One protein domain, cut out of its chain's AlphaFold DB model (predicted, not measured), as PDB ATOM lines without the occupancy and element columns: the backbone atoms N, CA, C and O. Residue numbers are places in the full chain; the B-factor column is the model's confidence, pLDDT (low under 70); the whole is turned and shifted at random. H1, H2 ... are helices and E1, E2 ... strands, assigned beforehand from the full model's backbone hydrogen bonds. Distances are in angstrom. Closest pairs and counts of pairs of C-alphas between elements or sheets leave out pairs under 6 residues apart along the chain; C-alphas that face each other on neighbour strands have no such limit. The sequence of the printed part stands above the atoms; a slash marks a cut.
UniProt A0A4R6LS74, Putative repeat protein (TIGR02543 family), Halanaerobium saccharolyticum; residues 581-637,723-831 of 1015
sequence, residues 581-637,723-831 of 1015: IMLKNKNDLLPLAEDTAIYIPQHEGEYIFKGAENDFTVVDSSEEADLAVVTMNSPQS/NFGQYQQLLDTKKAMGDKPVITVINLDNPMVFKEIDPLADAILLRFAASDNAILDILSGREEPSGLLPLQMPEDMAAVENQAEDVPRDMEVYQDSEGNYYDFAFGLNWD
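AT A GLANCE: This is residues 581 to 637 and 723 to 831 of the 1015 residues of the protein "Putative repeat protein (TIGR02543 family)" of Halanaerobium saccharolyticum (UniProt A0A4R6LS74). With little regular structure, a strongly twisted mixed sheet, E1 E6 E5 E4 E2 E3, has H1 over one face, H2 over the other; H3 lies away among loops. The printed part has 166 residues, 57 in E1 E2 E3 E4 H1 E5 E6 H2 H3, mixed in class. It is compact, radius of gyration of the C-alphas 15.8 A, spanning 48 by 33 by 28 A.

HOW THE PARTS SIT: E4, residues 627 to 633, and E5, residues 742 to 747, are parallel; N 743 and O 628 are 2.8 A apart. H1, residues 724 to 737, is over E4, closest C-alphas Met 632 and Gln 726, 6.0 A. H2, residues 772 to 779, is on the opposite face. Every helix O i to N i+4 pair is within hydrogen-bond range.

IN THESE COORDINATES: E1, residues 581 to 585, begins at (-12.890, 28.840, -20.920). H3, residues 797 to 802, ends at (0.240, 5.594, -21.020).

THE WHOLE: Across the cut, C-alphas 637 and 723 are 8.2 A apart. Residues 605 to 607 are under pLDDT 70.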
ATOM      1  N   ILE A 581     -13.411  29.384 -22.177       98.81
ATOM      2  CA  ILE A 581     -12.890  28.840 -20.920       98.81
ATOM      3  C   ILE A 581     -11.718  29.693 -20.456       98.81
ATOM      4  O   ILE A 581     -10.726  29.834 -21.170       98.81
ATOM      5  N   MET A 582     -11.773  30.195 -19.227       98.81
ATOM      6  CA  MET A 582     -10.604  30.767 -18.565       98.81
ATOM      7  C   MET A 582      -9.924  29.686 -17.724       98.81
ATOM      8  O   MET A 582     -10.513  29.169 -16.782       98.81
ATOM      9  N   LEU A 583      -8.686  29.328 -18.066       98.69
ATOM     10  CA  LEU A 583      -7.922  28.314 -17.331       98.69
ATOM     11  C   LEU A 583      -7.097  28.908 -16.192       98.69
ATOM     12  O   LEU A 583      -6.920  28.279 -15.153       98.69
ATOM     13  N   LYS A 584      -6.589  30.125 -16.400       98.56
ATOM     14  CA  LYS A 584      -5.674  30.808 -15.485       98.56
ATOM     15  C   LYS A 584      -5.949  32.305 -15.485       98.56
ATOM     16  O   LYS A 584      -6.064  32.897 -16.558       98.56
ATOM     17  N   ASN A 585      -5.981  32.913 -14.298       98.00
ATOM     18  CA  ASN A 585      -6.087  34.363 -14.108       98.00
ATOM     19  C   ASN A 585      -5.216  34.823 -12.927       98.00
ATOM     20  O   ASN A 585      -5.677  34.979 -11.798       98.00
ATOM     21  N   LYS A 586      -3.915  34.984 -13.162       97.44
ATOM     22  CA  LYS A 586      -2.951  35.283 -12.100       97.44
ATOM     23  C   LYS A 586      -3.086  36.720 -11.600       97.44
ATOM     24  O   LYS A 586      -3.052  37.660 -12.388       97.44
ATOM     25  N   ASN A 587      -3.104  36.885 -10.275       95.31
ATOM     26  CA  ASN A 587      -3.269  38.177  -9.590       95.31
ATOM     27  C   ASN A 587      -4.530  38.954 -10.017       95.31
ATOM     28  O   ASN A 587      -4.485  40.185 -10.024       95.31
ATOM     29  N   ASP A 588      -5.610  38.253 -10.378       95.25
ATOM     30  CA  ASP A 588      -6.870  38.859 -10.829       95.25
ATOM     31  C   ASP A 588      -6.647  39.858 -11.985       95.25
ATOM     32  O   ASP A 588      -7.131  40.990 -11.958       95.25
ATOM     33  N   LEU A 589      -5.829  39.462 -12.974       97.06
ATOM     34  CA  LEU A 589      -5.463  40.299 -14.123       97.06
ATOM     35  C   LEU A 589      -6.681  40.674 -14.978       97.06
ATOM     36  O   LEU A 589      -6.766  41.809 -15.441       97.06
ATOM     37  N   LEU A 590      -7.571  39.714 -15.225       97.44
ATOM     38  CA  LEU A 590      -8.820  39.913 -15.957       97.44
ATOM     39  C   LEU A 590      -9.986  40.195 -14.994       97.44
ATOM     40  O   LEU A 590     -10.023  39.571 -13.926       97.44
ATOM     41  N   PRO A 591     -10.948  41.060 -15.383       97.25
ATOM     42  CA  PRO A 591     -11.033  41.784 -16.663       97.25
ATOM     43  C   PRO A 591     -10.143  43.042 -16.740       97.25
ATOM     44  O   PRO A 591      -9.724  43.603 -15.727       97.25
ATOM     45  N   LEU A 592      -9.869  43.504 -17.963       96.81
ATOM     46  CA  LEU A 592      -9.027  44.661 -18.280       96.81
ATOM     47  C   LEU A 592      -9.805  45.986 -18.244       96.81
ATOM     48  O   LEU A 592     -11.001  46.038 -18.513       96.81
ATOM     49  N   ALA A 593      -9.099  47.088 -17.977       92.75
ATOM     50  CA  ALA A 593      -9.655  48.439 -18.086       92.75
ATOM     51  C   ALA A 593      -9.612  48.961 -19.539       92.75
ATOM     52  O   ALA A 593      -8.670  48.654 -20.269       92.75
ATOM     53  N   GLU A 594     -10.574  49.806 -19.936       84.00
ATOM     54  CA  GLU A 594     -10.692  50.373 -21.300       84.00
ATOM     55  C   GLU A 594      -9.430  51.125 -21.780       84.00
ATOM     56  O   GLU A 594      -9.129  51.164 -22.969       84.00
ATOM     57  N   ASP A 595      -8.659  51.737 -20.875       88.56
ATOM     58  CA  ASP A 595      -7.452  52.501 -21.212       88.56
ATOM     59  C   ASP A 595      -6.156  51.673 -21.202       88.56
ATOM     60  O   ASP A 595      -5.073  52.237 -21.363       88.56
ATOM     61  N   THR A 596      -6.255  50.346 -21.060       96.25
ATOM     62  CA  THR A 596      -5.097  49.440 -21.079       96.25
ATOM     63  C   THR A 596      -4.379  49.511 -22.429       96.25
ATOM     64  O   THR A 596      -4.992  49.321 -23.485       96.25
ATOM     65  N   ALA A 597      -3.064  49.748 -22.409       97.19
ATOM     66  CA  ALA A 597      -2.232  49.665 -23.603       97.19
ATOM     67  C   ALA A 597      -1.840  48.205 -23.880       97.19
ATOM     68  O   ALA A 597      -1.154  47.577 -23.072       97.19
ATOM     69  N   ILE A 598      -2.241  47.658 -25.027       95.94
ATOM     70  CA  ILE A 598      -2.006  46.254 -25.383       95.94
ATOM     71  C   ILE A 598      -1.033  46.122 -26.555       95.94
ATOM     72  O   ILE A 598      -1.150  46.804 -27.573       95.94
ATOM     73  N   TYR A 599      -0.066  45.217 -26.419       95.75
ATOM     74  CA  TYR A 599       0.788  44.784 -27.520       95.75
ATOM     75  C   TYR A 599       0.272  43.469 -28.106       95.75
ATOM     76  O   TYR A 599       0.130  42.479 -27.388       95.75
ATOM     77  N   ILE A 600       0.032  43.442 -29.417       93.88
ATOM     78  CA  ILE A 600      -0.352  42.231 -30.153       93.88
ATOM     79  C   ILE A 600       0.786  41.916 -31.131       93.88
ATOM     80  O   ILE A 600       1.061  42.726 -32.020       93.88
ATOM     81  N   PRO A 601       1.491  40.779 -30.991       88.94
ATOM     82  CA  PRO A 601       2.553  40.433 -31.917       88.94
ATOM     83  C   PRO A 601       1.969  40.131 -33.302       88.94
ATOM     84  O   PRO A 601       0.999  39.391 -33.449       88.94
ATOM     85  N   GLN A 602       2.592  40.695 -34.333       83.00
ATOM     86  CA  GLN A 602       2.201  40.466 -35.723       83.00
ATOM     87  C   GLN A 602       2.849  39.192 -36.276       83.00
ATOM     88  O   GLN A 602       3.984  38.846 -35.926       83.00
ATOM     89  N   HIS A 603       2.154  38.525 -37.193       71.62
ATOM     90  CA  HIS A 603       2.700  37.451 -38.019       71.62
ATOM     91  C   HIS A 603       2.656  37.894 -39.480       71.62
ATOM     92  O   HIS A 603       1.621  38.337 -39.961       71.62
ATOM     93  N   GLU A 604       3.807  37.870 -40.155       70.50
ATOM     94  CA  GLU A 604       3.962  38.364 -41.537       70.50
ATOM     95  C   GLU A 604       3.468  39.810 -41.781       70.50
ATOM     96  O   GLU A 604       3.218  40.209 -42.914       70.50
ATOM     97  N   GLY A 605       3.414  40.634 -40.727       63.75
ATOM     98  CA  GLY A 605       2.988  42.037 -40.795       63.75
ATOM     99  C   GLY A 605       1.496  42.276 -40.541       63.75
ATOM    100  O   GLY A 605       1.067  43.422 -40.603       63.75
ATOM    101  N   GLU A 606       0.730  41.231 -40.223       65.56
ATOM    102  CA  GLU A 606      -0.696  41.312 -39.891       65.56
ATOM    103  C   GLU A 606      -0.941  40.957 -38.415       65.56
ATOM    104  O   GLU A 606      -0.244  40.117 -37.830       65.56
ATOM    105  N   TYR A 607      -1.943  41.594 -37.801       68.38
ATOM    106  CA  TYR A 607      -2.428  41.202 -36.477       68.38
ATOM    107  C   TYR A 607      -3.268  39.927 -36.601       68.38
ATOM    108  O   TYR A 607      -4.252  39.897 -37.342       68.38
ATOM    109  N   ILE A 608      -2.883  38.878 -35.868       72.69
ATOM    110  CA  ILE A 608      -3.663  37.631 -35.813       72.69
ATOM    111  C   ILE A 608      -4.966  37.857 -35.031       72.69
ATOM    112  O   ILE A 608      -6.007  37.353 -35.434       72.69
ATOM    113  N   PHE A 609      -4.902  38.638 -33.949       82.62
ATOM    114  CA  PHE A 609      -6.047  39.035 -33.131       82.62
ATOM    115  C   PHE A 609      -6.575  40.394 -33.595       82.62
ATOM    116  O   PHE A 609      -5.846  41.389 -33.535       82.62
ATOM    117  N   LYS A 610      -7.811  40.436 -34.088       84.94
ATOM    118  CA  LYS A 610      -8.407  41.615 -34.734       84.94
ATOM    119  C   LYS A 610      -9.433  42.305 -33.837       84.94
ATOM    120  O   LYS A 610     -10.006  41.693 -32.945       84.94
ATOM    121  N   GLY A 611      -9.681  43.590 -34.097       85.81
ATOM    122  CA  GLY A 611     -10.746  44.367 -33.456       85.81
ATOM    123  C   GLY A 611     -10.405  44.903 -32.067       85.81
ATOM    124  O   GLY A 611     -11.184  45.675 -31.511       85.81
ATOM    125  N   ALA A 612      -9.242  44.558 -31.515       87.19
ATOM    126  CA  ALA A 612      -8.832  44.976 -30.181       87.19
ATOM    127  C   ALA A 612      -8.658  46.501 -30.048       87.19
ATOM    128  O   ALA A 612      -8.784  47.047 -28.954       87.19
ATOM    129  N   GLU A 613      -8.431  47.206 -31.158       87.50
ATOM    130  CA  GLU A 613      -8.397  48.667 -31.237       87.50
ATOM    131  C   GLU A 613      -9.743  49.347 -30.944       87.50
ATOM    132  O   GLU A 613      -9.776  50.559 -30.723       87.50
ATOM    133  N   ASN A 614     -10.846  48.590 -30.954       87.19
ATOM    134  CA  ASN A 614     -12.169  49.104 -30.600       87.19
ATOM    135  C   ASN A 614     -12.350  49.242 -29.082       87.19
ATOM    136  O   ASN A 614     -13.131  50.086 -28.646       87.19
ATOM    137  N   ASP A 615     -11.614  48.445 -28.302       87.19
ATOM    138  CA  ASP A 615     -11.800  48.306 -26.854       87.19
ATOM    139  C   ASP A 615     -10.588  48.757 -26.035       87.19
ATOM    140  O   ASP A 615     -10.737  49.140 -24.876       87.19
ATOM    141  N   PHE A 616      -9.394  48.728 -26.633       93.44
ATOM    142  CA  PHE A 616      -8.127  48.985 -25.954       93.44
ATOM    143  C   PHE A 616      -7.184  49.853 -26.792       93.44
ATOM    144  O   PHE A 616      -7.331  50.015 -28.007       93.44
ATOM    145  N   THR A 617      -6.139  50.387 -26.153       94.06
ATOM    146  CA  THR A 617      -5.086  51.123 -26.865       94.06
ATOM    147  C   THR A 617      -4.057  50.142 -27.433       94.06
ATOM    148  O   THR A 617      -3.136  49.733 -26.732       94.06
ATOM    149  N   VAL A 618      -4.178  49.765 -28.709       92.69
ATOM    150  CA  VAL A 618      -3.174  48.917 -29.383       92.69
ATOM    151  C   VAL A 618      -1.909  49.730 -29.676       92.69
ATOM    152  O   VAL A 618      -1.978  50.783 -30.311       92.69
ATOM    153  N   VAL A 619      -0.752  49.248 -29.214       94.56
ATOM    154  CA  VAL A 619       0.554  49.908 -29.401       94.56
ATOM    155  C   VAL A 619       1.499  49.091 -30.282       94.56
ATOM    156  O   VAL A 619       1.466  47.862 -30.292       94.56
ATOM    157  N   ASP A 620       2.407  49.781 -30.976       90.62
ATOM    158  CA  ASP A 620       3.327  49.166 -31.946       90.62
ATOM    159  C   ASP A 620       4.524  48.449 -31.285       90.62
ATOM    160  O   ASP A 620       5.291  47.754 -31.959       90.62
ATOM    161  N   SER A 621       4.738  48.626 -29.973       92.56
ATOM    162  CA  SER A 621       5.883  48.047 -29.261       92.56
ATOM    163  C   SER A 621       5.561  47.569 -27.844       92.56
ATOM    164  O   SER A 621       4.795  48.188 -27.106       92.56
ATOM    165  N   SER A 622       6.240  46.501 -27.417       93.62
ATOM    166  CA  SER A 622       6.161  45.963 -26.050       93.62
ATOM    167  C   SER A 622       6.629  46.950 -24.968       93.62
ATOM    168  O   SER A 622       6.264  46.837 -23.795       93.62
ATOM    169  N   GLU A 623       7.448  47.936 -25.335       94.19
ATOM    170  CA  GLU A 623       7.957  48.965 -24.424       94.19
ATOM    171  C   GLU A 623       6.836  49.908 -23.966       94.19
ATOM    172  O   GLU A 623       6.796  50.277 -22.788       94.19
ATOM    173  N   GLU A 624       5.907  50.220 -24.869       96.12
ATOM    174  CA  GLU A 624       4.773  51.129 -24.658       96.12
ATOM    175  C   GLU A 624       3.554  50.447 -24.025       96.12
ATOM    176  O   GLU A 624       2.705  51.136 -23.469       96.12
ATOM    177  N   ALA A 625       3.476  49.115 -24.073       97.31
ATOM    178  CA  ALA A 625       2.313  48.360 -23.612       97.31
ATOM    179  C   ALA A 625       2.274  48.154 -22.093       97.31
ATOM    180  O   ALA A 625       3.319  48.021 -21.454       97.31
ATOM    181  N   ASP A 626       1.082  48.027 -21.524       98.06
ATOM    182  CA  ASP A 626       0.863  47.542 -20.162       98.06
ATOM    183  C   ASP A 626       0.920  46.008 -20.108       98.06
ATOM    184  O   ASP A 626       1.489  45.446 -19.171       98.06
ATOM    185  N   LEU A 627       0.406  45.334 -21.145       98.06
ATOM    186  CA  LEU A 627       0.417  43.874 -21.304       98.06
ATOM    187  C   LEU A 627       0.476  43.452 -22.780       98.06
ATOM    188  O   LEU A 627       0.345  44.283 -23.678       98.06
ATOM    189  N   ALA A 628       0.666  42.156 -23.036       97.75
ATOM    190  CA  ALA A 628       0.566  41.586 -24.380       97.75
ATOM    191  C   ALA A 628      -0.527  40.518 -24.479       97.75
ATOM    192  O   ALA A 628      -0.751  39.785 -23.516       97.75
ATOM    193  N   VAL A 629      -1.148  40.398 -25.654       97.44
ATOM    194  CA  VAL A 629      -2.094  39.323 -25.994       97.44
ATOM    195  C   VAL A 629      -1.504  38.502 -27.136       97.44
ATOM    196  O   VAL A 629      -1.208  39.048 -28.195       97.44
ATOM    197  N   VAL A 630      -1.319  37.200 -26.923       96.06
ATOM    198  CA  VAL A 630      -0.766  36.266 -27.914       96.06
ATOM    199  C   VAL A 630      -1.811  35.210 -28.252       96.06
ATOM    200  O   VAL A 630      -2.239  34.457 -27.382       96.06
ATOM    201  N   THR A 631      -2.206  35.134 -29.520       93.38
ATOM    202  CA  THR A 631      -3.126  34.110 -30.034       93.38
ATOM    203  C   THR A 631      -2.364  32.952 -30.664       93.38
ATOM    204  O   THR A 631      -1.449  33.182 -31.457       93.38
ATOM    205  N   MET A 632      -2.768  31.715 -30.386       92.25
ATOM    206  CA  MET A 632      -2.163  30.520 -30.979       92.25
ATOM    207  C   MET A 632      -3.169  29.381 -31.157       92.25
ATOM    208  O   MET A 632      -4.244  29.400 -30.566       92.25
ATOM    209  N   ASN A 633      -2.816  28.384 -31.966       91.56
ATOM    210  CA  ASN A 633      -3.564  27.129 -32.084       91.56
ATOM    211  C   ASN A 633      -2.881  26.052 -31.243       91.56
ATOM    212  O   ASN A 633      -1.661  26.119 -31.051       91.56
ATOM    213  N   SER A 634      -3.622  25.031 -30.808       92.50
ATOM    214  CA  SER A 634      -3.034  23.825 -30.208       92.50
ATOM    215  C   SER A 634      -1.941  23.209 -31.106       92.50
ATOM    216  O   SER A 634      -1.921  23.459 -32.318       92.50
ATOM    217  N   PRO A 635      -0.985  22.438 -30.555       92.12
ATOM    218  CA  PRO A 635       0.088  21.826 -31.335       92.12
ATOM    219  C   PRO A 635      -0.439  21.003 -32.514       92.12
ATOM    220  O   PRO A 635      -1.314  20.159 -32.357       92.12
ATOM    221  N   GLN A 636       0.110  21.249 -33.702       84.44
ATOM    222  CA  GLN A 636      -0.270  20.562 -34.932       84.44
ATOM    223  C   GLN A 636       0.815  19.567 -35.337       84.44
ATOM    224  O   GLN A 636       1.996  19.905 -35.407       84.44
ATOM    225  N   SER A 637       0.422  18.332 -35.634       75.12
ATOM    226  CA  SER A 637       1.320  17.344 -36.242       75.12
ATOM    227  C   SER A 637       1.275  17.463 -37.771       75.12
ATOM    228  O   SER A 637       0.240  17.848 -38.316       75.12
ATOM    229  N   ASN A 723       3.337  23.970 -36.285       87.12
ATOM    230  CA  ASN A 723       3.103  25.330 -35.810       87.12
ATOM    231  C   ASN A 723       4.051  25.766 -34.675       87.12
ATOM    232  O   ASN A 723       3.740  26.713 -33.953       87.12
ATOM    233  N   PHE A 724       5.241  25.159 -34.535       89.94
ATOM    234  CA  PHE A 724       6.263  25.576 -33.554       89.94
ATOM    235  C   PHE A 724       6.589  27.086 -33.605       89.94
ATOM    236  O   PHE A 724       6.918  27.693 -32.585       89.94
ATOM    237  N   GLY A 725       6.449  27.725 -34.773       89.75
ATOM    238  CA  GLY A 725       6.621  29.173 -34.926       89.75
ATOM    239  C   GLY A 725       5.700  30.024 -34.036       89.75
ATOM    240  O   GLY A 725       6.128  31.081 -33.575       89.75
ATOM    241  N   GLN A 726       4.480  29.561 -33.730       91.44
ATOM    242  CA  GLN A 726       3.561  30.259 -32.815       91.44
ATOM    243  C   GLN A 726       4.081  30.226 -31.369       91.44
ATOM    244  O   GLN A 726       4.056  31.237 -30.669       91.44
ATOM    245  N   TYR A 727       4.645  29.096 -30.936       94.31
ATOM    246  CA  TYR A 727       5.295  28.995 -29.629       94.31
ATOM    247  C   TYR A 727       6.552  29.874 -29.535       94.31
ATOM    248  O   TYR A 727       6.764  30.558 -28.531       94.31
ATOM    249  N   GLN A 728       7.350  29.945 -30.605       94.25
ATOM    250  CA  GLN A 728       8.493  30.860 -30.666       94.25
ATOM    251  C   GLN A 728       8.060  32.332 -30.529       94.25
ATOM    252  O   GLN A 728       8.711  33.095 -29.814       94.25
ATOM    253  N   GLN A 729       6.933  32.723 -31.134       93.50
ATOM    254  CA  GLN A 729       6.372  34.068 -30.977       93.50
ATOM    255  C   GLN A 729       5.973  34.365 -29.521       93.50
ATOM    256  O   GLN A 729       6.247  35.465 -29.033       93.50
ATOM    257  N   LEU A 730       5.394  33.400 -28.796       95.94
ATOM    258  CA  LEU A 730       5.087  33.552 -27.367       95.94
ATOM    259  C   LEU A 730       6.362  33.735 -26.528       95.94
ATOM    260  O   LEU A 730       6.421  34.633 -25.687       95.94
ATOM    261  N   LEU A 731       7.405  32.936 -26.782       97.50
ATOM    262  CA  LEU A 731       8.704  33.063 -26.110       97.50
ATOM    263  C   LEU A 731       9.330  34.447 -26.328       97.50
ATOM    264  O   LEU A 731       9.788  35.089 -25.376       97.50
ATOM    265  N   ASP A 732       9.341  34.913 -27.576       96.25
ATOM    266  CA  ASP A 732       9.898  36.215 -27.935       96.25
ATOM    267  C   ASP A 732       9.076  37.362 -27.338       96.25
ATOM    268  O   ASP A 732       9.652  38.318 -26.813       96.25
ATOM    269  N   THR A 733       7.747  37.227 -27.315       96.19
ATOM    270  CA  THR A 733       6.844  38.193 -26.679       96.19
ATOM    271  C   THR A 733       7.081  38.250 -25.174       96.19
ATOM    272  O   THR A 733       7.335  39.332 -24.645       96.19
ATOM    273  N   LYS A 734       7.109  37.111 -24.468       97.56
ATOM    274  CA  LYS A 734       7.375  37.091 -23.020       97.56
ATOM    275  C   LYS A 734       8.730  37.709 -22.691       97.56
ATOM    276  O   LYS A 734       8.850  38.496 -21.753       97.56
ATOM    277  N   LYS A 735       9.752  37.422 -23.499       97.81
ATOM    278  CA  LYS A 735      11.077  38.036 -23.362       97.81
ATOM    279  C   LYS A 735      11.044  39.553 -23.571       97.81
ATOM    280  O   LYS A 735      11.736  40.266 -22.848       97.81
ATOM    281  N   ALA A 736      10.284  40.039 -24.551       96.94
ATOM    282  CA  ALA A 736      10.158  41.463 -24.848       96.94
ATOM    283  C   ALA A 736       9.346  42.222 -23.784       96.94
ATOM    284  O   ALA A 736       9.653  43.379 -23.501       96.94
ATOM    285  N   MET A 737       8.346  41.574 -23.181       97.75
ATOM    286  CA  MET A 737       7.504  42.137 -22.118       97.75
ATOM    287  C   MET A 737       8.195  42.146 -20.745       97.75
ATOM    288  O   MET A 737       7.900  42.998 -19.906       97.75
ATOM    289  N   GLY A 738       9.147  41.237 -20.504       96.75
ATOM    290  CA  GLY A 738       9.841  41.135 -19.221       96.75
ATOM    291  C   GLY A 738       8.879  40.762 -18.089       96.75
ATOM    292  O   GLY A 738       8.252  39.706 -18.136       96.75
ATOM    293  N   ASP A 739       8.765  41.630 -17.078       96.00
ATOM    294  CA  ASP A 739       7.865  41.434 -15.930       96.00
ATOM    295  C   ASP A 739       6.406  41.828 -16.228       96.00
ATOM    296  O   ASP A 739       5.528  41.589 -15.399       96.00
ATOM    297  N   LYS A 740       6.135  42.458 -17.380       98.12
ATOM    298  CA  LYS A 740       4.774  42.844 -17.763       98.12
ATOM    299  C   LYS A 740       3.922  41.598 -18.091       98.12
ATOM    300  O   LYS A 740       4.479  40.610 -18.594       98.12
ATOM    301  N   PRO A 741       2.601  41.630 -17.831       98.44
ATOM    302  CA  PRO A 741       1.730  40.483 -18.059       98.44
ATOM    303  C   PRO A 741       1.637  40.060 -19.527       98.44
ATOM    304  O   PRO A 741       1.685  40.894 -20.437       98.44
ATOM    305  N   VAL A 742       1.459  38.757 -19.744       98.62
ATOM    306  CA  VAL A 742       1.137  38.174 -21.054       98.62
ATOM    307  C   VAL A 742      -0.130  37.333 -20.931       98.62
ATOM    308  O   VAL A 742      -0.209  36.457 -20.073       98.62
ATOM    309  N   ILE A 743      -1.106  37.592 -21.792       98.62
ATOM    310  CA  ILE A 743      -2.335  36.811 -21.930       98.62
ATOM    311  C   ILE A 743      -2.178  35.915 -23.156       98.62
ATOM    312  O   ILE A 743      -1.837  36.405 -24.233       98.62
ATOM    313  N   THR A 744      -2.452  34.622 -23.003       98.25
ATOM    314  CA  THR A 744      -2.445  33.673 -24.119       98.25
ATOM    315  C   THR A 744      -3.867  33.221 -24.428       98.25
ATOM    316  O   THR A 744      -4.566  32.717 -23.552       98.25
ATOM    317  N   VAL A 745      -4.283  33.386 -25.681       97.62
ATOM    318  CA  VAL A 745      -5.576  32.928 -26.204       97.62
ATOM    319  C   VAL A 745      -5.317  31.749 -27.137       97.62
ATOM    320  O   VAL A 745      -4.591  31.887 -28.122       97.62
ATOM    321  N   ILE A 746      -5.884  30.586 -26.834       96.19
ATOM    322  CA  ILE A 746      -5.605  29.340 -27.556       96.19
ATOM    323  C   ILE A 746      -6.873  28.858 -28.257       96.19
ATOM    324  O   ILE A 746      -7.878  28.598 -27.598       96.19
ATOM    325  N   ASN A 747      -6.822  28.702 -29.582       93.31
ATOM    326  CA  ASN A 747      -7.809  27.899 -30.301       93.31
ATOM    327  C   ASN A 747      -7.473  26.416 -30.104       93.31
ATOM    328  O   ASN A 747      -6.423  25.956 -30.565       93.31
ATOM    329  N   LEU A 748      -8.322  25.701 -29.368       92.69
ATOM    330  CA  LEU A 748      -8.082  24.321 -28.957       92.69
ATOM    331  C   LEU A 748      -8.834  23.354 -29.886       92.69
ATOM    332  O   LEU A 748     -10.060  23.309 -29.857       92.69
ATOM    333  N   ASP A 749      -8.099  22.562 -30.672       87.12
ATOM    334  CA  ASP A 749      -8.678  21.492 -31.508       87.12
ATOM    335  C   ASP A 749      -8.524  20.095 -30.877       87.12
ATOM    336  O   ASP A 749      -9.350  19.204 -31.079       87.12
ATOM    337  N   ASN A 750      -7.471  19.920 -30.078       91.00
ATOM    338  CA  ASN A 750      -7.106  18.695 -29.371       91.00
ATOM    339  C   ASN A 750      -6.618  19.041 -27.957       91.00
ATOM    340  O   ASN A 750      -6.086  20.141 -27.772       91.00
ATOM    341  N   PRO A 751      -6.701  18.114 -26.981       95.75
ATOM    342  CA  PRO A 751      -5.964  18.244 -25.731       95.75
ATOM    343  C   PRO A 751      -4.488  18.552 -25.984       95.75
ATOM    344  O   PRO A 751      -3.901  18.066 -26.949       95.75
ATOM    345  N   MET A 752      -3.866  19.352 -25.122       96.31
ATOM    346  CA  MET A 752      -2.458  19.715 -25.281       96.31
ATOM    347  C   MET A 752      -1.712  19.787 -23.954       96.31
ATOM    348  O   MET A 752      -2.302  19.995 -22.898       96.31
ATOM    349  N   VAL A 753      -0.390  19.644 -24.022       97.88
ATOM    350  CA  VAL A 753       0.508  19.750 -22.871       97.88
ATOM    351  C   VAL A 753       0.774  21.229 -22.570       97.88
ATOM    352  O   VAL A 753       1.489  21.915 -23.303       97.88
ATOM    353  N   PHE A 754       0.237  21.733 -21.457       98.12
ATOM    354  CA  PHE A 754       0.318  23.159 -21.092       98.12
ATOM    355  C   PHE A 754       1.650  23.598 -20.478       98.12
ATOM    356  O   PHE A 754       1.905  24.798 -20.357       98.12
ATOM    357  N   LYS A 755       2.528  22.651 -20.143       96.75
ATOM    358  CA  LYS A 755       3.824  22.873 -19.481       96.75
ATOM    359  C   LYS A 755       4.729  23.897 -20.170       96.75
ATOM    360  O   LYS A 755       5.540  24.549 -19.514       96.75
ATOM    361  N   GLU A 756       4.609  24.037 -21.488       96.56
ATOM    362  CA  GLU A 756       5.370  25.009 -22.282       96.56
ATOM    363  C   GLU A 756       4.769  26.424 -22.228       96.56
ATOM    364  O   GLU A 756       5.494  27.408 -22.361       96.56
ATOM    365  N   ILE A 757       3.458  26.532 -22.007       97.56
ATOM    366  CA  ILE A 757       2.688  27.778 -22.108       97.56
ATOM    367  C   ILE A 757       2.478  28.426 -20.742       97.56
ATOM    368  O   ILE A 757       2.680  29.631 -20.593       97.56
ATOM    369  N   ASP A 758       2.115  27.634 -19.736       98.00
ATOM    370  CA  ASP A 758       1.775  28.105 -18.392       98.00
ATOM    371  C   ASP A 758       2.846  29.027 -17.758       98.00
ATOM    372  O   ASP A 758       2.489  30.110 -17.285       98.00
ATOM    373  N   PRO A 759       4.161  28.727 -17.824       97.38
ATOM    374  CA  PRO A 759       5.188  29.620 -17.274       97.38
ATOM    375  C   PRO A 759       5.323  30.971 -17.994       97.38
ATOM    376  O   PRO A 759       5.934  31.899 -17.458       97.38
ATOM    377  N   LEU A 760       4.819  31.073 -19.226       98.19
ATOM    378  CA  LEU A 760       4.931  32.258 -20.078       98.19
ATOM    379  C   LEU A 760       3.689  33.151 -19.999       98.19
ATOM    380  O   LEU A 760       3.791  34.336 -20.313       98.19
ATOM    381  N   ALA A 761       2.560  32.598 -19.558       98.25
ATOM    382  CA  ALA A 761       1.269  33.263 -19.503       98.25
ATOM    383  C   ALA A 761       0.872  33.629 -18.064       98.25
ATOM    384  O   ALA A 761       0.995  32.834 -17.131       98.25
ATOM    385  N   ASP A 762       0.360  34.843 -17.889       98.62
ATOM    386  CA  ASP A 762      -0.249  35.318 -16.647       98.62
ATOM    387  C   ASP A 762      -1.781  35.113 -16.669       98.62
ATOM    388  O   ASP A 762      -2.373  34.888 -15.618       98.62
ATOM    389  N   ALA A 763      -2.408  35.060 -17.850       98.62
ATOM    390  CA  ALA A 763      -3.763  34.528 -18.027       98.62
ATOM    391  C   ALA A 763      -3.860  33.644 -19.280       98.62
ATOM    392  O   ALA A 763      -3.140  33.870 -20.256       98.62
ATOM    393  N   ILE A 764      -4.735  32.635 -19.243       98.81
ATOM    394  CA  ILE A 764      -4.949  31.682 -20.343       98.81
ATOM    395  C   ILE A 764      -6.446  31.556 -20.615       98.81
ATOM    396  O   ILE A 764      -7.205  31.177 -19.720       98.81
ATOM    397  N   LEU A 765      -6.841  31.831 -21.857       98.69
ATOM    398  CA  LEU A 765      -8.201  31.664 -22.368       98.69
ATOM    399  C   LEU A 765      -8.199  30.625 -23.492       98.69
ATOM    400  O   LEU A 765      -7.345  30.676 -24.379       98.69
ATOM    401  N   LEU A 766      -9.161  29.707 -23.473       98.31
ATOM    402  CA  LEU A 766      -9.423  28.784 -24.570       98.31
ATOM    403  C   LEU A 766     -10.652  29.220 -25.349       98.31
ATOM    404  O   LEU A 766     -11.643  29.678 -24.778       98.31
ATOM    405  N   ARG A 767     -10.592  28.992 -26.656       93.81
ATOM    406  CA  ARG A 767     -11.726  29.088 -27.565       93.81
ATOM    407  C   ARG A 767     -11.782  27.867 -28.464       93.81
ATOM    408  O   ARG A 767     -10.750  27.288 -28.798       93.81
ATOM    409  N   PHE A 768     -12.987  27.534 -28.896       90.56
ATOM    410  CA  PHE A 768     -13.250  26.446 -29.824       90.56
ATOM    411  C   PHE A 768     -13.968  27.032 -31.024       90.56
ATOM    412  O   PHE A 768     -15.196  27.033 -31.083       90.56
ATOM    413  N   ALA A 769     -13.197  27.639 -31.923       84.19
ATOM    414  CA  ALA A 769     -13.714  28.371 -33.073       84.19
ATOM    415  C   ALA A 769     -14.417  29.715 -32.792       84.19
ATOM    416  O   ALA A 769     -14.759  30.412 -33.742       84.19
ATOM    417  N   ALA A 770     -14.595  30.122 -31.529       89.62
ATOM    418  CA  ALA A 770     -15.210  31.410 -31.200       89.62
ATOM    419  C   ALA A 770     -14.415  32.609 -31.758       89.62
ATOM    420  O   ALA A 770     -13.180  32.607 -31.802       89.62
ATOM    421  N   SER A 771     -15.142  33.651 -32.159       89.75
ATOM    422  CA  SER A 771     -14.588  34.861 -32.771       89.75
ATOM    423  C   SER A 771     -13.687  35.666 -31.825       89.75
ATOM    424  O   SER A 771     -13.758  35.557 -30.599       89.75
ATOM    425  N   ASP A 772     -12.838  36.525 -32.402       89.81
ATOM    426  CA  ASP A 772     -12.014  37.466 -31.631       89.81
ATOM    427  C   ASP A 772     -12.876  38.411 -30.774       89.81
ATOM    428  O   ASP A 772     -12.513  38.696 -29.636       89.81
ATOM    429  N   ASN A 773     -14.047  38.828 -31.273       90.88
ATOM    430  CA  ASN A 773     -14.975  39.692 -30.537       90.88
ATOM    431  C   ASN A 773     -15.460  39.044 -29.234       90.88
ATOM    432  O   ASN A 773     -15.462  39.702 -28.198       90.88
ATOM    433  N   ALA A 774     -15.776  37.746 -29.257       93.06
ATOM    434  CA  ALA A 774     -16.194  37.040 -28.050       93.06
ATOM    435  C   ALA A 774     -15.075  37.044 -26.991       93.06
ATOM    436  O   ALA A 774     -15.325  37.246 -25.807       93.06
ATOM    437  N   ILE A 775     -13.812  36.913 -27.416       95.75
ATOM    438  CA  ILE A 775     -12.657  37.053 -26.517       95.75
ATOM    439  C   ILE A 775     -12.523  38.492 -26.006       95.75
ATOM    440  O   ILE A 775     -12.256  38.680 -24.823       95.75
ATOM    441  N   LEU A 776     -12.714  39.510 -26.850       94.00
ATOM    442  CA  LEU A 776     -12.657  40.920 -26.440       94.00
ATOM    443  C   LEU A 776     -13.725  41.277 -25.398       94.00
ATOM    444  O   LEU A 776     -13.436  42.016 -24.453       94.00
ATOM    445  N   ASP A 777     -14.929  40.720 -25.512       95.94
ATOM    446  CA  ASP A 777     -16.000  40.904 -24.527       95.94
ATOM    447  C   ASP A 777     -15.632  40.312 -23.160       95.94
ATOM    448  O   ASP A 777     -15.855  40.953 -22.131       95.94
ATOM    449  N   ILE A 778     -14.973  39.149 -23.143       97.88
ATOM    450  CA  ILE A 778     -14.422  38.556 -21.917       97.88
ATOM    451  C   ILE A 778     -13.267  39.405 -21.368       97.88
ATOM    452  O   ILE A 778     -13.229  39.723 -20.180       97.88
ATOM    453  N   LEU A 779     -12.325  39.818 -22.225       97.69
ATOM    454  CA  LEU A 779     -11.164  40.613 -21.813       97.69
ATOM    455  C   LEU A 779     -11.570  41.964 -21.220       97.69
ATOM    456  O   LEU A 779     -10.944  42.405 -20.262       97.69
ATOM    457  N   SER A 780     -12.598  42.616 -21.761       96.19
ATOM    458  CA  SER A 780     -13.114  43.907 -21.274       96.19
ATOM    459  C   SER A 780     -14.068  43.779 -20.079       96.19
ATOM    460  O   SER A 780     -14.456  44.787 -19.491       96.19
ATOM    461  N   GLY A 781     -14.452  42.553 -19.708       96.62
ATOM    462  CA  GLY A 781     -15.417  42.291 -18.641       96.62
ATOM    463  C   GLY A 781     -16.859  42.647 -19.005       96.62
ATOM    464  O   GLY A 781     -17.682  42.809 -18.102       96.62
ATOM    465  N   ARG A 782     -17.171  42.791 -20.302       96.38
ATOM    466  CA  ARG A 782     -18.557  42.903 -20.783       96.38
ATOM    467  C   ARG A 782     -19.329  41.609 -20.561       96.38
ATOM    468  O   ARG A 782     -20.517  41.682 -20.263       96.38
ATOM    469  N   GLU A 783     -18.635  40.478 -20.647       97.75
ATOM    470  CA  GLU A 783     -19.162  39.150 -20.353       97.75
ATOM    471  C   GLU A 783     -18.243  38.417 -19.366       97.75
ATOM    472  O   GLU A 783     -17.032  38.643 -19.341       97.75
ATOM    473  N   GLU A 784     -18.812  37.556 -18.523       97.81
ATOM    474  CA  GLU A 784     -18.060  36.702 -17.600       97.81
ATOM    475  C   GLU A 784     -17.768  35.339 -18.247       97.81
ATOM    476  O   GLU A 784     -18.681  34.728 -18.799       97.81
ATOM    477  N   PRO A 785     -16.529  34.808 -18.178       98.25
ATOM    478  CA  PRO A 785     -16.245  33.493 -18.735       98.25
ATOM    479  C   PRO A 785     -16.978  32.413 -17.937       98.25
ATOM    480  O   PRO A 785     -16.881  32.345 -16.711       98.25
ATOM    481  N   SER A 786     -17.704  31.554 -18.652       98.56
ATOM    482  CA  SER A 786     -18.544  30.506 -18.059       98.56
ATOM    483  C   SER A 786     -18.250  29.098 -18.574       98.56
ATOM    484  O   SER A 786     -18.898  28.148 -18.119       98.56
ATOM    485  N   GLY A 787     -17.347  28.961 -19.549       98.69
ATOM    486  CA  GLY A 787     -17.025  27.687 -20.179       98.69
ATOM    487  C   GLY A 787     -16.287  26.738 -19.236       98.69
ATOM    488  O   GLY A 787     -15.528  27.156 -18.359       98.69
ATOM    489  N   LEU A 788     -16.494  25.443 -19.450       98.88
ATOM    490  CA  LEU A 788     -15.890  24.344 -18.704       98.88
ATOM    491  C   LEU A 788     -15.165  23.404 -19.669       98.88
ATOM    492  O   LEU A 788     -15.623  23.192 -20.787       98.88
ATOM    493  N   LEU A 789     -14.051  22.812 -19.244       98.81
ATOM    494  CA  LEU A 789     -13.276  21.872 -20.051       98.81
ATOM    495  C   LEU A 789     -14.085  20.602 -20.382       98.81
ATOM    496  O   LEU A 789     -14.369  19.826 -19.468       98.81
ATOM    497  N   PRO A 790     -14.393  20.319 -21.664       98.38
ATOM    498  CA  PRO A 790     -15.018  19.057 -22.073       98.38
ATOM    499  C   PRO A 790     -13.995  17.911 -22.237       98.38
ATOM    500  O   PRO A 790     -14.355  16.817 -22.676       98.38
ATOM    501  N   LEU A 791     -12.720  18.176 -21.925       97.88
ATOM    502  CA  LEU A 791     -11.559  17.305 -22.115       97.88
ATOM    503  C   LEU A 791     -10.536  17.528 -20.990       97.88
ATOM    504  O   LEU A 791     -10.307  18.667 -20.580       97.88
ATOM    505  N   GLN A 792      -9.852  16.474 -20.565       98.31
ATOM    506  CA  GLN A 792      -8.656  16.522 -19.734       98.31
ATOM    507  C   GLN A 792      -7.464  17.070 -20.519       98.31
ATOM    508  O   GLN A 792      -7.252  16.726 -21.683       98.31
ATOM    509  N   MET A 793      -6.639  17.888 -19.862       98.56
ATOM    510  CA  MET A 793      -5.368  18.348 -20.424       98.56
ATOM    511  C   MET A 793      -4.204  17.575 -19.788       98.56
ATOM    512  O   MET A 793      -4.038  17.640 -18.567       98.56
ATOM    513  N   PRO A 794      -3.385  16.854 -20.577       98.38
ATOM    514  CA  PRO A 794      -2.352  15.968 -20.045       98.38
ATOM    515  C   PRO A 794      -1.197  16.725 -19.376       98.38
ATOM    516  O   PRO A 794      -0.763  17.771 -19.863       98.38
ATOM    517  N   GLU A 795      -0.636  16.152 -18.304       98.00
ATOM    518  CA  GLU A 795       0.585  16.650 -17.643       98.00
ATOM    519  C   GLU A 795       1.775  16.705 -18.614       98.00
ATOM    520  O   GLU A 795       2.530  17.683 -18.643       98.00
ATOM    521  N   ASP A 796       1.949  15.656 -19.419       97.50
ATOM    522  CA  ASP A 796       2.989  15.543 -20.436       97.50
ATOM    523  C   ASP A 796       2.654  14.468 -21.488       97.50
ATOM    524  O   ASP A 796       1.627  13.791 -21.432       97.50
ATOM    525  N   MET A 797       3.536  14.297 -22.477       97.12
ATOM    526  CA  MET A 797       3.370  13.251 -23.488       97.12
ATOM    527  C   MET A 797       3.471  11.828 -22.916       97.12
ATOM    528  O   MET A 797       2.956  10.909 -23.542       97.12
ATOM    529  N   ALA A 798       4.085  11.607 -21.748       95.88
ATOM    530  CA  ALA A 798       4.101  10.279 -21.138       95.88
ATOM    531  C   ALA A 798       2.711   9.908 -20.602       95.88
ATOM    532  O   ALA A 798       2.301   8.760 -20.763       95.88
ATOM    533  N   ALA A 799       1.952  10.860 -20.047       97.00
ATOM    534  CA  ALA A 799       0.534  10.651 -19.735       97.00
ATOM    535  C   ALA A 799      -0.261  10.241 -20.994       97.00
ATOM    536  O   ALA A 799      -1.010   9.268 -20.963       97.00
ATOM    537  N   VAL A 800       0.002  10.899 -22.129       97.19
ATOM    538  CA  VAL A 800      -0.625  10.611 -23.437       97.19
ATOM    539  C   VAL A 800      -0.243   9.238 -24.013       97.19
ATOM    540  O   VAL A 800      -1.042   8.619 -24.712       97.19
ATOM    541  N   GLU A 801       0.972   8.738 -23.777       94.62
ATOM    542  CA  GLU A 801       1.371   7.392 -24.228       94.62
ATOM    543  C   GLU A 801       0.857   6.272 -23.313       94.62
ATOM    544  O   GLU A 801       0.705   5.132 -23.762       94.62
ATOM    545  N   ASN A 802       0.635   6.575 -22.030       92.69
ATOM    546  CA  ASN A 802       0.240   5.594 -21.020       92.69
ATOM    547  C   ASN A 802      -1.277   5.413 -20.893       92.69
ATOM    548  O   ASN A 802      -1.689   4.370 -20.375       92.69
ATOM    549  N   GLN A 803      -2.080   6.379 -21.353       95.00
ATOM    550  CA  GLN A 803      -3.539   6.248 -21.416       95.00
ATOM    551  C   GLN A 803      -3.971   5.054 -22.282       95.00
ATOM    552  O   GLN A 803      -3.231   4.570 -23.153       95.00
ATOM    553  N   ALA A 804      -5.158   4.535 -21.992       93.12
ATOM    554  CA  ALA A 804      -5.799   3.493 -22.772       93.12
ATOM    555  C   ALA A 804      -6.749   4.124 -23.792       93.12
ATOM    556  O   ALA A 804      -7.728   4.745 -23.404       93.12
ATOM    557  N   GLU A 805      -6.508   3.886 -25.090       95.31
ATOM    558  CA  GLU A 805      -7.165   4.630 -26.180       95.31
ATOM    559  C   GLU A 805      -8.700   4.629 -26.149       95.31
ATOM    560  O   GLU A 805      -9.320   5.479 -26.780       95.31
ATOM    561  N   ASP A 806      -9.327   3.680 -25.453       95.56
ATOM    562  CA  ASP A 806     -10.772   3.534 -25.312       95.56
ATOM    563  C   ASP A 806     -11.357   4.023 -23.976       95.56
ATOM    564  O   ASP A 806     -12.577   3.950 -23.793       95.56
ATOM    565  N   VAL A 807     -10.537   4.480 -23.031       96.44
ATOM    566  CA  VAL A 807     -10.979   4.853 -21.682       96.44
ATOM    567  C   VAL A 807     -11.103   6.375 -21.577       96.44
ATOM    568  O   VAL A 807     -10.128   7.082 -21.797       96.44
ATOM    569  N   PRO A 808     -12.287   6.913 -21.245       96.31
ATOM    570  CA  PRO A 808     -12.450   8.343 -21.031       96.31
ATOM    571  C   PRO A 808     -11.817   8.772 -19.706       96.31
ATOM    572  O   PRO A 808     -11.943   8.064 -18.702       96.31
ATOM    573  N   ARG A 809     -11.248   9.981 -19.673       95.81
ATOM    574  CA  ARG A 809     -10.820  10.658 -18.439       95.81
ATOM    575  C   ARG A 809      -9.758   9.898 -17.621       95.81
ATOM    576  O   ARG A 809      -9.781   9.944 -16.387       95.81
ATOM    577  N   ASP A 810      -8.847   9.180 -18.280       96.06
ATOM    578  CA  ASP A 810      -7.821   8.342 -17.635       96.06
ATOM    579  C   ASP A 810      -6.402   8.945 -17.636       96.06
ATOM    580  O   ASP A 810      -5.454   8.296 -17.179       96.06
ATOM    581  N   MET A 811      -6.240  10.188 -18.099       96.50
ATOM    582  CA  MET A 811      -4.942  10.858 -18.140       96.50
ATOM    583  C   MET A 811      -4.559  11.455 -16.779       96.50
ATOM    584  O   MET A 811      -5.384  11.984 -16.034       96.50
ATOM    585  N   GLU A 812      -3.258  11.452 -16.472       97.56
ATOM    586  CA  GLU A 812      -2.722  12.355 -15.450       97.56
ATOM    587  C   GLU A 812      -2.801  13.798 -15.972       97.56
ATOM    588  O   GLU A 812      -2.208  14.128 -17.002       97.56
ATOM    589  N   VAL A 813      -3.551  14.650 -15.268       98.19
ATOM    590  CA  VAL A 813      -3.848  16.022 -15.705       98.19
ATOM    591  C   VAL A 813      -2.793  17.030 -15.253       98.19
ATOM    592  O   VAL A 813      -2.227  16.914 -14.163       98.19
ATOM    593  N   TYR A 814      -2.572  18.058 -16.073       98.50
ATOM    594  CA  TYR A 814      -1.638  19.142 -15.775       98.50
ATOM    595  C   TYR A 814      -2.115  20.012 -14.604       98.50
ATOM    596  O   TYR A 814      -3.294  20.379 -14.527       98.50
ATOM    597  N   GLN A 815      -1.180  20.391 -13.725       98.38
ATOM    598  CA  GLN A 815      -1.386  21.424 -12.706       98.38
ATOM    599  C   GLN A 815      -0.606  22.695 -13.057       98.38
ATOM    600  O   GLN A 815       0.617  22.657 -13.195       98.38
ATOM    601  N   ASP A 816      -1.304  23.827 -13.145       98.00
ATOM    602  CA  ASP A 816      -0.700  25.117 -13.482       98.00
ATOM    603  C   ASP A 816       0.075  25.767 -12.318       98.00
ATOM    604  O   ASP A 816       0.077  25.297 -11.173       98.00
ATOM    605  N   SER A 817       0.734  26.897 -12.601       96.75
ATOM    606  CA  SER A 817       1.510  27.638 -11.601       96.75
ATOM    607  C   SER A 817       0.685  28.249 -10.462       96.75
ATOM    608  O   SER A 817       1.269  28.625  -9.442       96.75
ATOM    609  N   GLU A 818      -0.633  28.370 -10.622       97.25
ATOM    610  CA  GLU A 818      -1.566  28.901  -9.619       97.25
ATOM    611  C   GLU A 818      -2.240  27.781  -8.804       97.25
ATOM    612  O   GLU A 818      -2.937  28.053  -7.824       97.25
ATOM    613  N   GLY A 819      -1.967  26.517  -9.143       96.75
ATOM    614  CA  GLY A 819      -2.476  25.332  -8.461       96.75
ATOM    615  C   GLY A 819      -3.771  24.770  -9.048       96.75
ATOM    616  O   GLY A 819      -4.342  23.858  -8.441       96.75
ATOM    617  N   ASN A 820      -4.217  25.267 -10.202       97.94
ATOM    618  CA  ASN A 820      -5.389  24.776 -10.915       97.94
ATOM    619  C   ASN A 820      -5.076  23.467 -11.641       97.94
ATOM    620  O   ASN A 820      -4.031  23.345 -12.277       97.94
ATOM    621  N   TYR A 821      -5.995  22.505 -11.576       98.00
ATOM    622  CA  TYR A 821      -5.907  21.254 -12.330       98.00
ATOM    623  C   TYR A 821      -6.788  21.354 -13.570       98.00
ATOM    624  O   TYR A 821      -7.992  21.576 -13.441       98.00
ATOM    625  N   TYR A 822      -6.205  21.167 -14.751       98.50
ATOM    626  CA  TYR A 822      -6.921  21.226 -16.029       98.50
ATOM    627  C   TYR A 822      -7.617  19.889 -16.324       98.50
ATOM    628  O   TYR A 822      -7.286  19.170 -17.266       98.50
ATOM    629  N   ASP A 823      -8.550  19.546 -15.443       98.38
ATOM    630  CA  ASP A 823      -9.366  18.335 -15.483       98.38
ATOM    631  C   ASP A 823     -10.706  18.594 -16.191       98.38
ATOM    632  O   ASP A 823     -11.111  19.740 -16.403       98.38
ATOM    633  N   PHE A 824     -11.424  17.524 -16.524       98.56
ATOM    634  CA  PHE A 824     -12.781  17.618 -17.054       98.56
ATOM    635  C   PHE A 824     -13.691  18.438 -16.118       98.56
ATOM    636  O   PHE A 824     -13.648  18.298 -14.892       98.56
ATOM    637  N   ALA A 825     -14.541  19.278 -16.713       98.50
ATOM    638  CA  ALA A 825     -15.421  20.235 -16.047       98.50
ATOM    639  C   ALA A 825     -14.700  21.336 -15.237       98.50
ATOM    640  O   ALA A 825     -15.302  21.933 -14.347       98.50
ATOM    641  N   PHE A 826     -13.425  21.623 -15.521       98.81
ATOM    642  CA  PHE A 826     -12.715  22.767 -14.940       98.81
ATOM    643  C   PHE A 826     -12.875  24.041 -15.785       98.81
ATOM    644  O   PHE A 826     -12.799  24.005 -17.012       98.81
ATOM    645  N   GLY A 827     -13.034  25.178 -15.116       98.69
ATOM    646  CA  GLY A 827     -13.022  26.518 -15.697       98.69
ATOM    647  C   GLY A 827     -13.061  27.571 -14.590       98.69
ATOM    648  O   GLY A 827     -13.496  27.284 -13.469       98.69
ATOM    649  N   LEU A 828     -12.577  28.774 -14.886       98.81
ATOM    650  CA  LEU A 828     -12.618  29.922 -13.986       98.81
ATOM    651  C   LEU A 828     -13.653  30.951 -14.457       98.81
ATOM    652  O   LEU A 828     -13.778  31.201 -15.654       98.81
ATOM    653  N   ASN A 829     -14.312  31.602 -13.503       98.19
ATOM    654  CA  ASN A 829     -15.066  32.841 -13.683       98.19
ATOM    655  C   ASN A 829     -14.429  33.974 -12.847       98.19
ATOM    656  O   ASN A 829     -13.297  33.828 -12.370       98.19
ATOM    657  N   TRP A 830     -15.106  35.110 -12.655       96.12
ATOM    658  CA  TRP A 830     -14.555  36.221 -11.865       96.12
ATOM    659  C   TRP A 830     -14.435  35.909 -10.368       96.12
ATOM    660  O   TRP A 830     -13.588  36.489  -9.690       96.12
ATOM    661  N   ASP A 831     -15.240  34.974  -9.861       95.06
ATOM    662  CA  ASP A 831     -15.238  34.541  -8.459       95.06
ATOM    663  C   ASP A 831     -14.272  33.365  -8.178       95.06
ATOM    664  O   ASP A 831     -14.060  32.999  -7.016       95.06
TER     665      ASP A 831